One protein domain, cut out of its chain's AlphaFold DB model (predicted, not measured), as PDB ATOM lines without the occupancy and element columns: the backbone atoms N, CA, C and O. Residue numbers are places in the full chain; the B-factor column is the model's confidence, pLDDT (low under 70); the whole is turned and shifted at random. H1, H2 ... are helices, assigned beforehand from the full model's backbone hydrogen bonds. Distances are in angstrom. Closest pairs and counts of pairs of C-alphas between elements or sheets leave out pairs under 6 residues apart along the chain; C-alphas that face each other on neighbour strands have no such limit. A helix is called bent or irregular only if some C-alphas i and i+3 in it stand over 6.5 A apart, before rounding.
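This is residues 2 to 68 of the 70 residues of an uncharacterized protein of Candidatus Gottesmanbacteria bacterium GW2011_GWA2_47_9 (UniProt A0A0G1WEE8). One very long helix, H1, makes the length of this model; after its last residue, Trp 41, the backbone turns through the tiny helix H2 and a loop, and the shorter helix H3 folds back beside residues 29 to 41 of H1. Residues 2 to 25, the first part of H1, stick out alone as a long arm from a small body formed by the rest. The printed part has 67 residues with three named helices, in the order H1, H2, H3, and no named strand; the class is all helix. The whole is extended, with a radius of gyration of the C-alphas of 18.5 A, and the C-alphas span 59 by 21 by 17 A.

Find C-alpha 2 at (32.932, -65.930, -12.012); from there H1, residues 2 to 41, runs 57.4 A to C-alpha 41 at (22.978, -37.011, 36.567). H1 is neither bent nor irregular, but only just: C-alphas 22 and 25 are 6.4 A apart. Next look at residues 44 to 47, the four-residue helix H2. Then go to C-alpha 54 at (16.290, -30.555, 31.104), where H3 begins; it holds residues 54 to 66 and measures 18.1 A from first to last C-alpha.

Start on H1 and look at residues 29 to 41, with which alone it touches H3. The closest C-alphas of the two helices are those of Cys 33 and Tyr 60, 5.4 A apart. Their lines stand at a shallow tilt of 32 degrees, only just short of steep, and they run opposite ways. H2 is close to H1 but not clearly touching it, the closest C-alphas being those of Lys 38 and Ala 46 at 6.4 A. H2 is also close to H3 but not clearly touching it, the closest C-alphas being those of Ala 46 and Tyr 56 at 7.7 A. In the backbone, every pair of O i and N i+4 is within hydrogen-bond range in H3 and 34 of 36 are in H1, while H2 is too short for such a pair.

Look from Lys 2 to Tyr 51 for the two C-alphas farthest apart, 60.2 A. The outline is a rod, and residues 2 to 25, which belong to H1, stand free. Without them, the body has 43 residues and spans 27 by 16 by 16 A, with a radius of gyration of 9.9 A. The printed part runs from 2 to 68 and has no cut. The link from H1 to H2 is tight with 2 residues, the link from H2 to H3 is short with 6, and no link is long. In the B-factor column the mean pLDDT of the printed part is 83.8; look for values under 70 at residues 2 to 3 and 43 to 53.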
ATOM      1  N   LYS A   2      32.174 -66.747 -12.990       58.78
ATOM      2  CA  LYS A   2      32.932 -65.930 -12.012       58.78
ATOM      3  C   LYS A   2      32.414 -64.487 -11.816       58.78
ATOM      4  O   LYS A   2      32.401 -63.995 -10.697       58.78
ATOM      5  N   ILE A   3      31.908 -63.847 -12.877       67.88
ATOM      6  CA  ILE A   3      31.400 -62.458 -12.842       67.88
ATOM      7  C   ILE A   3      30.139 -62.322 -11.967       67.88
ATOM      8  O   ILE A   3      30.000 -61.347 -11.236       67.88
ATOM      9  N   LYS A   4      29.244 -63.324 -11.975       76.00
ATOM     10  CA  LYS A   4      28.013 -63.304 -11.160       76.00
ATOM     11  C   LYS A   4      28.313 -63.440  -9.663       76.00
ATOM     12  O   LYS A   4      27.636 -62.824  -8.851       76.00
ATOM     13  N   LEU A   5      29.350 -64.202  -9.307       83.06
ATOM     14  CA  LEU A   5      29.767 -64.393  -7.916       83.06
ATOM     15  C   LEU A   5      30.371 -63.111  -7.320       83.06
ATOM     16  O   LEU A   5      30.062 -62.762  -6.186       83.06
ATOM     17  N   GLY A   6      31.168 -62.376  -8.103       81.25
ATOM     18  CA  GLY A   6      31.737 -61.093  -7.679       81.25
ATOM     19  C   GLY A   6      30.672 -60.038  -7.369       81.25
ATOM     20  O   GLY A   6      30.765 -59.355  -6.354       81.25
ATOM     21  N   PHE A   7      29.615 -59.960  -8.184       86.81
ATOM     22  CA  PHE A   7      28.485 -59.058  -7.936       86.81
ATOM     23  C   PHE A   7      27.717 -59.396  -6.653       86.81
ATOM     24  O   PHE A   7      27.333 -58.488  -5.921       86.81
ATOM     25  N   ILE A   8      27.524 -60.684  -6.351       91.12
ATOM     26  CA  ILE A   8      26.842 -61.119  -5.121       91.12
ATOM     27  C   ILE A   8      27.666 -60.742  -3.884       91.12
ATOM     28  O   ILE A   8      27.124 -60.182  -2.934       91.12
ATOM     29  N   ILE A   9      28.979 -60.997  -3.906       93.19
ATOM     30  CA  ILE A   9      29.879 -60.644  -2.797       93.19
ATOM     31  C   ILE A   9      29.946 -59.122  -2.620       93.19
ATOM     32  O   ILE A   9      29.827 -58.631  -1.500       93.19
ATOM     33  N   GLY A  10      30.080 -58.370  -3.717       93.31
ATOM     34  CA  GLY A  10      30.070 -56.907  -3.682       93.31
ATOM     35  C   GLY A  10      28.762 -56.347  -3.117       93.31
ATOM     36  O   GLY A  10      28.791 -55.464  -2.264       93.31
ATOM     37  N   GLY A  11      27.623 -56.914  -3.525       93.69
ATOM     38  CA  GLY A  11      26.310 -56.556  -2.990       93.69
ATOM     39  C   GLY A  11      26.178 -56.843  -1.493       93.69
ATOM     40  O   GLY A  11      25.710 -55.985  -0.749       93.69
ATOM     41  N   LEU A  12      26.644 -58.009  -1.033       94.12
ATOM     42  CA  LEU A  12      26.665 -58.369   0.391       94.12
ATOM     43  C   LEU A  12      27.510 -57.394   1.216       94.12
ATOM     44  O   LEU A  12      27.033 -56.902   2.235       94.12
ATOM     45  N   LEU A  13      28.722 -57.067   0.762       94.69
ATOM     46  CA  LEU A  13      29.593 -56.109   1.450       94.69
ATOM     47  C   LEU A  13      28.951 -54.722   1.542       94.69
ATOM     48  O   LEU A  13      28.989 -54.096   2.601       94.69
ATOM     49  N   LEU A  14      28.328 -54.261   0.454       95.25
ATOM     50  CA  LEU A  14      27.641 -52.974   0.427       95.25
ATOM     51  C   LEU A  14      26.451 -52.958   1.398       95.25
ATOM     52  O   LEU A  14      26.299 -52.012   2.167       95.25
ATOM     53  N   LEU A  15      25.646 -54.023   1.426       94.00
ATOM     54  CA  LEU A  15      24.529 -54.164   2.365       94.00
ATOM     55  C   LEU A  15      25.002 -54.206   3.821       94.00
ATOM     56  O   LEU A  15      24.423 -53.519   4.663       94.00
ATOM     57  N   SER A  16      26.063 -54.956   4.130       94.50
ATOM     58  CA  SER A  16      26.649 -54.987   5.475       94.50
ATOM     59  C   SER A  16      27.173 -53.616   5.899       94.50
ATOM     60  O   SER A  16      26.940 -53.197   7.034       94.50
ATOM     61  N   PHE A  17      27.831 -52.892   4.990       95.06
ATOM     62  CA  PHE A  17      28.304 -51.533   5.243       95.06
ATOM     63  C   PHE A  17      27.143 -50.571   5.524       95.06
ATOM     64  O   PHE A  17      27.171 -49.846   6.520       95.06
ATOM     65  N   LEU A  18      26.092 -50.604   4.700       94.75
ATOM     66  CA  LEU A  18      24.894 -49.785   4.899       94.75
ATOM     67  C   LEU A  18      24.203 -50.120   6.225       94.75
ATOM     68  O   LEU A  18      23.864 -49.215   6.984       94.75
ATOM     69  N   PHE A  19      24.042 -51.402   6.551       94.88
ATOM     70  CA  PHE A  19      23.461 -51.833   7.822       94.88
ATOM     71  C   PHE A  19      24.286 -51.347   9.020       94.88
ATOM     72  O   PHE A  19      23.737 -50.814   9.988       94.88
ATOM     73  N   TYR A  20      25.612 -51.473   8.947       94.19
ATOM     74  CA  TYR A  20      26.508 -50.961   9.976       94.19
ATOM     75  C   TYR A  20      26.353 -49.444  10.155       94.19
ATOM     76  O   TYR A  20      26.201 -48.965  11.281       94.19
ATOM     77  N   TRP A  21      26.347 -48.692   9.053       91.44
ATOM     78  CA  TRP A  21      26.285 -47.234   9.081       91.44
ATOM     79  C   TRP A  21      24.933 -46.700   9.567       91.44
ATOM     80  O   TRP A  21      24.897 -45.775  10.380       91.44
ATOM     81  N   PHE A  22      23.827 -47.291   9.108       92.00
ATOM     82  CA  PHE A  22      22.475 -46.792   9.376       92.00
ATOM     83  C   PHE A  22      21.790 -47.415  10.591       92.00
ATOM     84  O   PHE A  22      20.947 -46.757  11.189       92.00
ATOM     85  N   GLN A  23      22.113 -48.652  10.973       92.25
ATOM     86  CA  GLN A  23      21.463 -49.303  12.118       92.25
ATOM     87  C   GLN A  23      22.412 -49.450  13.304       92.25
ATOM     88  O   GLN A  23      22.105 -49.008  14.416       92.25
ATOM     89  N   TYR A  24      23.590 -50.037  13.083       93.81
ATOM     90  CA  TYR A  24      24.487 -50.383  14.186       93.81
ATOM     91  C   TYR A  24      25.136 -49.151  14.833       93.81
ATOM     92  O   TYR A  24      25.052 -48.969  16.053       93.81
ATOM     93  N   ARG A  25      25.743 -48.274  14.022       92.62
ATOM     94  CA  ARG A  25      26.397 -47.036  14.473       92.62
ATOM     95  C   ARG A  25      25.462 -46.150  15.310       92.62
ATOM     96  O   ARG A  25      25.838 -45.845  16.445       92.62
ATOM     97  N   PRO A  26      24.264 -45.743  14.837       93.31
ATOM     98  CA  PRO A  26      23.404 -44.863  15.623       93.31
ATOM     99  C   PRO A  26      22.918 -45.504  16.920       93.31
ATOM    100  O   PRO A  26      22.865 -44.825  17.942       93.31
ATOM    101  N   THR A  27      22.638 -46.809  16.923       94.56
ATOM    102  CA  THR A  27      22.217 -47.528  18.135       94.56
ATOM    103  C   THR A  27      23.303 -47.507  19.210       94.56
ATOM    104  O   THR A  27      23.032 -47.191  20.369       94.56
ATOM    105  N   LYS A  28      24.558 -47.779  18.831       94.88
ATOM    106  CA  LYS A  28      25.689 -47.739  19.769       94.88
ATOM    107  C   LYS A  28      25.959 -46.338  20.304       94.88
ATOM    108  O   LYS A  28      26.217 -46.195  21.496       94.88
ATOM    109  N   ILE A  29      25.868 -45.314  19.459       94.69
ATOM    110  CA  ILE A  29      26.048 -43.926  19.898       94.69
ATOM    111  C   ILE A  29      24.928 -43.510  20.857       94.69
ATOM    112  O   ILE A  29      25.231 -42.954  21.905       94.69
ATOM    113  N   ARG A  30      23.658 -43.817  20.555       94.06
ATOM    114  CA  ARG A  30      22.534 -43.516  21.459       94.06
ATOM    115  C   ARG A  30      22.712 -44.184  22.817       94.06
ATOM    116  O   ARG A  30      22.584 -43.513  23.829       94.06
ATOM    117  N   SER A  31      23.095 -45.460  22.841       93.62
ATOM    118  CA  SER A  31      23.390 -46.176  24.091       93.62
ATOM    119  C   SER A  31      24.565 -45.558  24.860       93.62
ATOM    120  O   SER A  31      24.499 -45.433  26.079       93.62
ATOM    121  N   HIS A  32      25.620 -45.124  24.168       93.56
ATOM    122  CA  HIS A  32      26.742 -44.434  24.803       93.56
ATOM    123  C   HIS A  32      26.342 -43.062  25.367       93.56
ATOM    124  O   HIS A  32      26.756 -42.712  26.469       93.56
ATOM    125  N   CYS A  33      25.538 -42.290  24.637       92.38
ATOM    126  CA  CYS A  33      25.060 -40.987  25.088       92.38
ATOM    127  C   CYS A  33      24.054 -41.100  26.237       92.38
ATOM    128  O   CYS A  33      24.107 -40.288  27.155       92.38
ATOM    129  N   ASP A  34      23.194 -42.118  26.223       91.00
ATOM    130  CA  ASP A  34      22.297 -42.464  27.332       91.00
ATOM    131  C   ASP A  34      23.104 -42.815  28.588       91.00
ATOM    132  O   ASP A  34      22.899 -42.221  29.644       91.00
ATOM    133  N   TRP A  35      24.111 -43.685  28.451       90.19
ATOM    134  CA  TRP A  35      25.036 -44.008  29.538       90.19
ATOM    135  C   TRP A  35      25.765 -42.770  30.070       90.19
ATOM    136  O   TRP A  35      25.836 -42.571  31.281       90.19
ATOM    137  N   ARG A  36      26.275 -41.905  29.182       89.75
ATOM    138  CA  ARG A  36      26.965 -40.664  29.565       89.75
ATOM    139  C   ARG A  36      26.026 -39.738  30.336       89.75
ATOM    140  O   ARG A  36      26.394 -39.271  31.408       89.75
ATOM    141  N   ALA A  37      24.818 -39.509  29.830       88.81
ATOM    142  CA  ALA A  37      23.829 -38.669  30.497       88.81
ATOM    143  C   ALA A  37      23.436 -39.236  31.874       88.81
ATOM    144  O   ALA A  37      23.435 -38.496  32.857       88.81
ATOM    145  N   LYS A  38      23.224 -40.554  31.981       86.19
ATOM    146  CA  LYS A  38      22.972 -41.253  33.256       86.19
ATOM    147  C   LYS A  38      24.149 -41.166  34.226       86.19
ATOM    148  O   LYS A  38      23.946 -40.979  35.419       86.19
ATOM    149  N   SER A  39      25.386 -41.257  33.735       84.62
ATOM    150  CA  SER A  39      26.583 -41.173  34.584       84.62
ATOM    151  C   SER A  39      26.799 -39.786  35.197       84.62
ATOM    152  O   SER A  39      27.374 -39.688  36.276       84.62
ATOM    153  N   VAL A  40      26.334 -38.725  34.528       81.19
ATOM    154  CA  VAL A  40      26.470 -37.340  35.002       81.19
ATOM    155  C   VAL A  40      25.379 -36.993  36.014       81.19
ATOM    156  O   VAL A  40      25.668 -36.347  37.015       81.19
ATOM    157  N   TRP A  41      24.138 -37.425  35.767       76.38
ATOM    158  CA  TRP A  41      22.978 -37.011  36.567       76.38
ATOM    159  C   TRP A  41      22.480 -38.072  37.555       76.38
ATOM    160  O   TRP A  41      21.612 -37.774  38.365       76.38
ATOM    161  N   GLY A  42      23.056 -39.275  37.539       70.38
ATOM    162  CA  GLY A  42      22.622 -40.414  38.345       70.38
ATOM    163  C   GLY A  42      21.695 -41.349  37.564       70.38
ATOM    164  O   GLY A  42      20.860 -40.916  36.769       70.38
ATOM    165  N   TRP A  43      21.845 -42.655  37.793       64.31
ATOM    166  CA  TRP A  43      21.074 -43.701  37.111       64.31
ATOM    167  C   TRP A  43      19.581 -43.653  37.463       64.31
ATOM    168  O   TRP A  43      18.749 -43.882  36.587       64.31
ATOM    169  N   ASP A  44      19.257 -43.253  38.697       62.72
ATOM    170  CA  ASP A  44      17.884 -43.134  39.206       62.72
ATOM    171  C   ASP A  44      17.074 -42.041  38.484       62.72
ATOM    172  O   ASP A  44      15.854 -42.135  38.355       62.72
ATOM    173  N   VAL A  45      17.744 -41.010  37.953       59.47
ATOM    174  CA  VAL A  45      17.094 -39.853  37.309       59.47
ATOM    175  C   VAL A  45      16.529 -40.203  35.930       59.47
ATOM    176  O   VAL A  45      15.588 -39.567  35.463       59.47
ATOM    177  N   ALA A  46      17.063 -41.240  35.281       55.34
ATOM    178  CA  ALA A  46      16.591 -41.688  33.974       55.34
ATOM    179  C   ALA A  46      15.468 -42.739  34.043       55.34
ATOM    180  O   ALA A  46      14.826 -42.996  33.026       55.34
ATOM    181  N   GLU A  47      15.241 -43.360  35.205       57.34
ATOM    182  CA  GLU A  47      14.261 -44.442  35.382       57.34
ATOM    183  C   GLU A  47      12.888 -43.931  35.860       57.34
ATOM    184  O   GLU A  47      11.855 -44.490  35.488       57.34
ATOM    185  N   TYR A  48      12.841 -42.799  36.576       56.28
ATOM    186  CA  TYR A  48      11.600 -42.099  36.943       56.28
ATOM    187  C   TYR A  48      11.042 -41.301  35.750       56.28
ATOM    188  O   TYR A  48      11.066 -40.070  35.715       56.28
ATOM    189  N   GLY A  49      10.571 -42.027  34.735       53.91
ATOM    190  CA  GLY A  49      10.127 -41.527  33.431       53.91
ATOM    191  C   GLY A  49       8.862 -40.663  33.423       53.91
ATOM    192  O   GLY A  49       7.921 -40.977  32.699       53.91
ATOM    193  N   GLN A  50       8.825 -39.567  34.182       49.88
ATOM    194  CA  GLN A  50       7.677 -38.651  34.187       49.88
ATOM    195  C   GLN A  50       8.003 -37.159  34.288       49.88
ATOM    196  O   GLN A  50       7.105 -36.347  34.083       49.88
ATOM    197  N   TYR A  51       9.261 -36.776  34.515       53.75
ATOM    198  CA  TYR A  51       9.696 -35.390  34.358       53.75
ATOM    199  C   TYR A  51      10.862 -35.349  33.375       53.75
ATOM    200  O   TYR A  51      11.906 -35.952  33.623       53.75
ATOM    201  N   GLU A  52      10.669 -34.664  32.242       56.81
ATOM    202  CA  GLU A  52      11.754 -34.225  31.359       56.81
ATOM    203  C   GLU A  52      12.758 -33.457  32.219       56.81
ATOM    204  O   GLU A  52      12.544 -32.296  32.563       56.81
ATOM    205  N   TRP A  53      13.838 -34.117  32.638       64.69
ATOM    206  CA  TRP A  53      14.932 -33.424  33.294       64.69
ATOM    207  C   TRP A  53      15.700 -32.676  32.205       64.69
ATOM    208  O   TRP A  53      16.389 -33.326  31.408       64.69
ATOM    209  N   PRO A  54      15.643 -31.329  32.166       71.00
ATOM    210  CA  PRO A  54      16.290 -30.555  31.104       71.00
ATOM    211  C   PRO A  54      17.801 -30.823  31.059       71.00
ATOM    212  O   PRO A  54      18.429 -30.744  30.009       71.00
ATOM    213  N   ALA A  55      18.383 -31.212  32.196       77.56
ATOM    214  CA  ALA A  55      19.785 -31.570  32.335       77.56
ATOM    215  C   ALA A  55      20.153 -32.902  31.643       77.56
ATOM    216  O   ALA A  55      21.160 -32.956  30.930       77.56
ATOM    217  N   TYR A  56      19.326 -33.951  31.784       84.44
ATOM    218  CA  TYR A  56      19.526 -35.226  31.080       84.44
ATOM    219  C   TYR A  56      19.436 -35.010  29.572       84.44
ATOM    220  O   TYR A  56      20.334 -35.411  28.827       84.44
ATOM    221  N   GLU A  57      18.375 -34.332  29.134       85.88
ATOM    222  CA  GLU A  57      18.125 -34.116  27.715       85.88
ATOM    223  C   GLU A  57      19.226 -33.263  27.077       85.88
ATOM    224  O   GLU A  57      19.698 -33.580  25.985       85.88
ATOM    225  N   PHE A  58      19.708 -32.236  27.783       88.56
ATOM    226  CA  PHE A  58      20.827 -31.412  27.335       88.56
ATOM    227  C   PHE A  58      22.111 -32.232  27.154       88.56
ATOM    228  O   PHE A  58      22.731 -32.176  26.091       88.56
ATOM    229  N   THR A  59      22.508 -33.030  28.153       88.75
ATOM    230  CA  THR A  59      23.724 -33.860  28.058       88.75
ATOM    231  C   THR A  59      23.597 -34.932  26.975       88.75
ATOM    232  O   THR A  59      24.545 -35.162  26.219       88.75
ATOM    233  N   TYR A  60      22.426 -35.558  26.863       90.75
ATOM    234  CA  TYR A  60      22.142 -36.557  25.840       90.75
ATOM    235  C   TYR A  60      22.185 -35.953  24.429       90.75
ATOM    236  O   TYR A  60      22.923 -36.447  23.574       90.75
ATOM    237  N   ASN A  61      21.459 -34.855  24.189       91.94
ATOM    238  CA  ASN A  61      21.419 -34.174  22.893       91.94
ATOM    239  C   ASN A  61      22.791 -33.607  22.502       91.94
ATOM    240  O   ASN A  61      23.202 -33.768  21.357       91.94
ATOM    241  N   SER A  62      23.531 -33.018  23.447       93.44
ATOM    242  CA  SER A  62      24.897 -32.540  23.201       93.44
ATOM    243  C   SER A  62      25.821 -33.681  22.755       93.44
ATOM    244  O   SER A  62      26.506 -33.574  21.739       93.44
ATOM    245  N   CYS A  63      25.756 -34.836  23.426       93.69
ATOM    246  CA  CYS A  63      26.517 -36.020  23.020       93.69
ATOM    247  C   CYS A  63      26.123 -36.531  21.622       93.69
ATOM    248  O   CYS A  63      26.991 -36.934  20.843       93.69
ATOM    249  N   LEU A  64      24.831 -36.512  21.274       94.81
ATOM    250  CA  LEU A  64      24.382 -36.875  19.926       94.81
ATOM    251  C   LEU A  64      24.931 -35.912  18.863       94.81
ATOM    252  O   LEU A  64      25.326 -36.377  17.787       94.81
ATOM    253  N   HIS A  65      25.010 -34.620  19.179       95.12
ATOM    254  CA  HIS A  65      25.552 -33.588  18.296       95.12
ATOM    255  C   HIS A  65      27.044 -33.759  18.051       95.12
ATOM    256  O   HIS A  65      27.480 -33.850  16.903       95.12
ATOM    257  N   GLU A  66      27.820 -33.962  19.117       94.44
ATOM    258  CA  GLU A  66      29.254 -34.264  19.030       94.44
ATOM    259  C   GLU A  66      29.549 -35.493  18.148       94.44
ATOM    260  O   GLU A  66      30.600 -35.582  17.511       94.44
ATOM    261  N   LYS A  67      28.634 -36.470  18.105       91.75
ATOM    262  CA  LYS A  67      28.791 -37.720  17.341       91.75
ATOM    263  C   LYS A  67      28.156 -37.672  15.942       91.75
ATOM    264  O   LYS A  67      28.241 -38.666  15.201       91.75
ATOM    265  N   GLY A  68      27.557 -36.540  15.570       91.50
ATOM    266  CA  GLY A  68      26.947 -36.307  14.263       91.50
ATOM    267  C   GLY A  68      25.667 -37.111  14.038       91.50
ATOM    268  O   GLY A  68      25.491 -37.688  12.964       91.50
TER     269      GLY A  68